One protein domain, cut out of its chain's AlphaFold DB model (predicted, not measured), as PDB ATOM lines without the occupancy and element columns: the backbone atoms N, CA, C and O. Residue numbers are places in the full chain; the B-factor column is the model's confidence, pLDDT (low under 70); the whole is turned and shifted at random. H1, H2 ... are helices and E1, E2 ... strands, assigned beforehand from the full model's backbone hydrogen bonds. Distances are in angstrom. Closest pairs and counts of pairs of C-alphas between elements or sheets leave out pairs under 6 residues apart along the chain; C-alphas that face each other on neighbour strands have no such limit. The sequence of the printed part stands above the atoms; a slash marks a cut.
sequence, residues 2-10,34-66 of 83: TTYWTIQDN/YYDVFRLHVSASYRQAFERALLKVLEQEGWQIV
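This is residues 2 to 10 and 34 to 66 of the 83 residues of an uncharacterized protein of Hyphomicrobiaceae bacterium (UniProt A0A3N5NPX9). The model is an open, flat frame: the long helix H2 forms a beam, with the short helix H1 at a corner by its first residues and a small two-stranded antiparallel sheet of E1 and E2 set off to the side of its last part, where the chain folds back from H2 into E2. The space between H1 and the sheet is empty, and the contacts between the parts are few. The printed part has 42 residues with two named helices and two named strands, in the order E1, H1, H2, E2 along the chain, and its class is mixed, helices and strands. The whole is loose, with a radius of gyration of the C-alphas of 12.0 A, and the C-alphas span 32 by 30 by 15 A.

E1, residues 3 to 8, is the antiparallel neighbour of E2, residues 64 to 66, with 160 degrees between their directions. The C-alphas of Ile 7 and Ile 65 face each other at 4.6 A. Across this pair, N 8 and O 64 are within hydrogen-bond range at 2.8 A, and N 66 and O 6 at 2.9 A. H1, residues 37 to 42, and H2, residues 44 to 61, touch only at the corner by their link, H2 with residues 46 to 50 alone. Their closest C-alphas, those of Leu 40 and Arg 47, are 4.8 A apart. The two helices stand at a steep tilt of 47 degrees and run opposite ways. The closest C-alphas of H2 and E2 are those of Leu 58 and Gln 64, at 6.1 A. E1 and H2 are apart, and H1 and E2 are apart. In H1 and H2 every O i to N i+4 pair is within hydrogen-bond range.

E1 runs from Thr 3, with its C-alpha at (197.056, 206.094, 208.426), to Gln 8, over 15.3 A. H1 runs from Val 37 to Val 42, 8.9 A from first to last C-alpha. H2 runs from Ala 44, with its C-alpha at (192.896, 180.618, 208.599), to Glu 61, over 25.6 A. E2 runs from Gln 64 to Val 66, 6.1 A from first to last C-alpha, and C-alpha 66 is at (196.966, 201.213, 199.109).

The two C-alphas farthest apart, those of Asn 10 and Val 42, are 32.7 A apart. Residues 11 to 33 are cut out and not printed, and C-alphas 10 and 34 are 25.0 A apart across the cut. The link from E1 to H1 runs across this cut; the links from H1 to H2 and from H2 to E2 are tight. The mean pLDDT of the printed part is 85.1, and residue 2 is the one printed residue under 70.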
ATOM      1  N   THR A   2     197.429 209.861 211.219       61.56
ATOM      2  CA  THR A   2     196.428 208.799 211.062       61.56
ATOM      3  C   THR A   2     196.590 208.167 209.683       61.56
ATOM      4  O   THR A   2     196.502 208.859 208.665       61.56
ATOM      5  N   THR A   3     196.888 206.873 209.657       72.00
ATOM      6  CA  THR A   3     197.056 206.094 208.426       72.00
ATOM      7  C   THR A   3     195.723 205.472 208.059       72.00
ATOM      8  O   THR A   3     195.125 204.779 208.877       72.00
ATOM      9  N   TYR A   4     195.278 205.688 206.826       85.44
ATOM     10  CA  TYR A   4     194.045 205.107 206.314       85.44
ATOM     11  C   TYR A   4     194.362 204.174 205.151       85.44
ATOM     12  O   TYR A   4     195.389 204.295 204.480       85.44
ATOM     13  N   TRP A   5     193.464 203.240 204.902       87.44
ATOM     14  CA  TRP A   5     193.497 202.366 203.746       87.44
ATOM     15  C   TRP A   5     192.439 202.823 202.758       87.44
ATOM     16  O   TRP A   5     191.328 203.170 203.156       87.44
ATOM     17  N   THR A   6     192.798 202.835 201.482       89.19
ATOM     18  CA  THR A   6     191.901 203.171 200.377       89.19
ATOM     19  C   THR A   6     192.164 202.234 199.211       89.19
ATOM     20  O   THR A   6     193.163 201.513 199.188       89.19
ATOM     21  N   ILE A   7     191.275 202.259 198.228       89.00
ATOM     22  CA  ILE A   7     191.481 201.577 196.954       89.00
ATOM     23  C   ILE A   7     191.996 202.579 195.940       89.00
ATOM     24  O   ILE A   7     191.537 203.721 195.914       89.00
ATOM     25  N   GLN A   8     192.958 202.152 195.142       88.75
ATOM     26  CA  GLN A   8     193.425 202.814 193.943       88.75
ATOM     27  C   GLN A   8     192.945 202.002 192.745       88.75
ATOM     28  O   GLN A   8     193.125 200.789 192.726       88.75
ATOM     29  N   ASP A   9     192.308 202.647 191.778       87.50
ATOM     30  CA  ASP A   9     191.966 202.007 190.511       87.50
ATOM     31  C   ASP A   9     193.175 202.002 189.553       87.50
ATOM     32  O   ASP A   9     194.165 202.703 189.780       87.50
ATOM     33  N   ASN A  10     193.079 201.247 188.459       84.19
ATOM     34  CA  ASN A  10     194.106 201.142 187.427       84.19
ATOM     35  C   ASN A  10     194.471 202.493 186.775       84.19
ATOM     36  O   ASN A  10     195.593 202.674 186.309       84.19
ATOM     37  N   TYR A  34     179.333 188.906 202.483       74.62
ATOM     38  CA  TYR A  34     179.436 189.312 203.877       74.62
ATOM     39  C   TYR A  34     180.427 188.402 204.614       74.62
ATOM     40  O   TYR A  34     180.109 187.269 204.969       74.62
ATOM     41  N   TYR A  35     181.651 188.889 204.822       79.69
ATOM     42  CA  TYR A  35     182.648 188.207 205.650       79.69
ATOM     43  C   TYR A  35     182.603 188.724 207.084       79.69
ATOM     44  O   TYR A  35     182.600 189.936 207.301       79.69
ATOM     45  N   ASP A  36     182.636 187.830 208.067       82.19
ATOM     46  CA  ASP A  36     182.712 188.200 209.483       82.19
ATOM     47  C   ASP A  36     184.149 188.500 209.922       82.19
ATOM     48  O   ASP A  36     185.050 187.676 209.757       82.19
ATOM     49  N   VAL A  37     184.356 189.657 210.561       80.06
ATOM     50  CA  VAL A  37     185.680 190.089 211.062       80.06
ATOM     51  C   VAL A  37     186.238 189.101 212.082       80.06
ATOM     52  O   VAL A  37     187.420 188.769 212.047       80.06
ATOM     53  N   PHE A  38     185.378 188.579 212.956       82.38
ATOM     54  CA  PHE A  38     185.785 187.607 213.963       82.38
ATOM     55  C   PHE A  38     186.247 186.293 213.322       82.38
ATOM     56  O   PHE A  38     187.312 185.773 213.649       82.38
ATOM     57  N   ARG A  39     185.509 185.789 212.325       82.44
ATOM     58  CA  ARG A  39     185.871 184.550 211.619       82.44
ATOM     59  C   ARG A  39     187.149 184.698 210.798       82.44
ATOM     60  O   ARG A  39     187.919 183.746 210.715       82.44
ATOM     61  N   LEU A  40     187.406 185.886 210.249       82.38
ATOM     62  CA  LEU A  40     188.679 186.205 209.592       82.38
ATOM     63  C   LEU A  40     189.875 186.116 210.547       82.38
ATOM     64  O   LEU A  40     190.972 185.779 210.108       82.38
ATOM     65  N   HIS A  41     189.671 186.408 211.833       80.25
ATOM     66  CA  HIS A  41     190.725 186.334 212.843       80.25
ATOM     67  C   HIS A  41     190.926 184.911 213.383       80.25
ATOM     68  O   HIS A  41     192.052 184.504 213.654       80.25
ATOM     69  N   VAL A  42     189.841 184.147 213.533       85.56
ATOM     70  CA  VAL A  42     189.859 182.841 214.213       85.56
ATOM     71  C   VAL A  42     190.110 181.670 213.254       85.56
ATOM     72  O   VAL A  42     190.596 180.624 213.673       85.56
ATOM     73  N   SER A  43     189.801 181.805 211.962       88.19
ATOM     74  CA  SER A  43     189.911 180.707 210.994       88.19
ATOM     75  C   SER A  43     190.791 181.065 209.799       88.19
ATOM     76  O   SER A  43     190.382 181.810 208.909       88.19
ATOM     77  N   ALA A  44     191.968 180.439 209.717       85.62
ATOM     78  CA  ALA A  44     192.896 180.618 208.599       85.62
ATOM     79  C   ALA A  44     192.268 180.252 207.240       85.62
ATOM     80  O   ALA A  44     192.422 180.997 206.276       85.62
ATOM     81  N   SER A  45     191.488 179.168 207.163       87.44
ATOM     82  CA  SER A  45     190.792 178.774 205.926       87.44
ATOM     83  C   SER A  45     189.744 179.801 205.488       87.44
ATOM     84  O   SER A  45     189.596 180.079 204.300       87.44
ATOM     85  N   TYR A  46     189.044 180.419 206.447       85.62
ATOM     86  CA  TYR A  46     188.066 181.473 206.167       85.62
ATOM     87  C   TYR A  46     188.758 182.749 205.676       85.62
ATOM     88  O   TYR A  46     188.316 183.377 204.712       85.62
ATOM     89  N   ARG A  47     189.901 183.084 206.282       86.44
ATOM     90  CA  ARG A  47     190.773 184.165 205.826       86.44
ATOM     91  C   ARG A  47     191.292 183.925 204.408       86.44
ATOM     92  O   ARG A  47     191.219 184.836 203.595       86.44
ATOM     93  N   GLN A  48     191.738 182.715 204.075       88.69
ATOM     94  CA  GLN A  48     192.177 182.403 202.712       88.69
ATOM     95  C   GLN A  48     191.048 182.538 201.686       88.69
ATOM     96  O   GLN A  48     191.278 183.060 200.597       88.69
ATOM     97  N   ALA A  49     189.828 182.106 202.020       87.75
ATOM     98  CA  ALA A  49     188.672 182.285 201.145       87.75
ATOM     99  C   ALA A  49     188.389 183.774 200.884       87.75
ATOM    100  O   ALA A  49     188.144 184.164 199.743       87.75
ATOM    101  N   PHE A  50     188.488 184.607 201.922       87.62
ATOM    102  CA  PHE A  50     188.396 186.058 201.791       87.62
ATOM    103  C   PHE A  50     189.526 186.644 200.946       87.62
ATOM    104  O   PHE A  50     189.252 187.421 200.042       87.62
ATOM    105  N   GLU A  51     190.782 186.262 201.188       86.94
ATOM    106  CA  GLU A  51     191.928 186.769 200.423       86.94
ATOM    107  C   GLU A  51     191.820 186.402 198.938       86.94
ATOM    108  O   GLU A  51     192.105 187.241 198.088       86.94
ATOM    109  N   ARG A  52     191.326 185.203 198.607       89.12
ATOM    110  CA  ARG A  52     191.057 184.796 197.218       89.12
ATOM    111  C   ARG A  52     189.935 185.606 196.576       89.12
ATOM    112  O   ARG A  52     190.087 186.054 195.445       89.12
ATOM    113  N   ALA A  53     188.820 185.801 197.281       88.44
ATOM    114  CA  ALA A  53     187.713 186.614 196.776       88.44
ATOM    115  C   ALA A  53     188.139 188.075 196.576       88.44
ATOM    116  O   ALA A  53     187.813 188.686 195.562       88.44
ATOM    117  N   LEU A  54     188.922 188.602 197.517       87.81
ATOM    118  CA  LEU A  54     189.497 189.935 197.460       87.81
ATOM    119  C   LEU A  54     190.419 190.093 196.252       87.81
ATOM    120  O   LEU A  54     190.232 191.023 195.478       87.81
ATOM    121  N   LEU A  55     191.380 189.183 196.075       88.19
ATOM    122  CA  LEU A  55     192.290 189.192 194.930       88.19
ATOM    123  C   LEU A  55     191.525 189.130 193.614       88.19
ATOM    124  O   LEU A  55     191.790 189.939 192.740       88.19
ATOM    125  N   LYS A  56     190.504 188.274 193.516       89.88
ATOM    126  CA  LYS A  56     189.681 188.177 192.312       89.88
ATOM    127  C   LYS A  56     189.007 189.504 191.959       89.88
ATOM    128  O   LYS A  56     189.074 189.914 190.810       89.88
ATOM    129  N   VAL A  57     188.391 190.189 192.926       87.19
ATOM    130  CA  VAL A  57     187.770 191.507 192.682       87.19
ATOM    131  C   VAL A  57     188.825 192.542 192.289       87.19
ATOM    132  O   VAL A  57     188.620 193.297 191.345       87.19
ATOM    133  N   LEU A  58     189.967 192.554 192.982       87.25
ATOM    134  CA  LEU A  58     191.068 193.469 192.682       87.25
ATOM    135  C   LEU A  58     191.630 193.245 191.271       87.25
ATOM    136  O   LEU A  58     191.857 194.207 190.551       87.25
ATOM    137  N   GLU A  59     191.814 191.996 190.853       87.94
ATOM    138  CA  GLU A  59     192.286 191.658 189.509       87.94
ATOM    139  C   GLU A  59     191.240 191.966 188.435       87.94
ATOM    140  O   GLU A  59     191.595 192.492 187.385       87.94
ATOM    141  N   GLN A  60     189.957 191.684 188.692       88.12
ATOM    142  CA  GLN A  60     188.883 191.950 187.729       88.12
ATOM    143  C   GLN A  60     188.688 193.444 187.464       88.12
ATOM    144  O   GLN A  60     188.541 193.840 186.311       88.12
ATOM    145  N   GLU A  61     188.731 194.265 188.510       85.31
ATOM    146  CA  GLU A  61     188.523 195.711 188.393       85.31
ATOM    147  C   GLU A  61     189.836 196.491 188.178       85.31
ATOM    148  O   GLU A  61     189.825 197.710 188.002       85.31
ATOM    149  N   GLY A  62     190.990 195.814 188.219       85.81
ATOM    150  CA  GLY A  62     192.307 196.457 188.177       85.81
ATOM    151  C   GLY A  62     192.571 197.352 189.394       85.81
ATOM    152  O   GLY A  62     193.201 198.401 189.286       85.81
ATOM    153  N   TRP A  63     192.042 196.981 190.554       90.25
ATOM    154  CA  TRP A  63     192.135 197.744 191.792       90.25
ATOM    155  C   TRP A  63     193.305 197.290 192.665       90.25
ATOM    156  O   TRP A  63     193.688 196.124 192.700       90.25
ATOM    157  N   GLN A  64     193.841 198.211 193.460       87.38
ATOM    158  CA  GLN A  64     194.890 197.950 194.440       87.38
ATOM    159  C   GLN A  64     194.565 198.611 195.776       87.38
ATOM    160  O   GLN A  64     194.208 199.784 195.847       87.38
ATOM    161  N   ILE A  65     194.708 197.864 196.871       87.75
ATOM    162  CA  ILE A  65     194.517 198.421 198.214       87.75
ATOM    163  C   ILE A  65     195.816 199.082 198.657       87.75
ATOM    164  O   ILE A  65     196.804 198.402 198.937       87.75
ATOM    165  N   VAL A  66     195.795 200.405 198.771       85.25
ATOM    166  CA  VAL A  66     196.966 201.213 199.109       85.25
ATOM    167  C   VAL A  66     196.808 201.863 200.479       85.25
ATOM    168  O   VAL A  66     195.715 202.255 200.904       85.25
TER     169      VAL A  66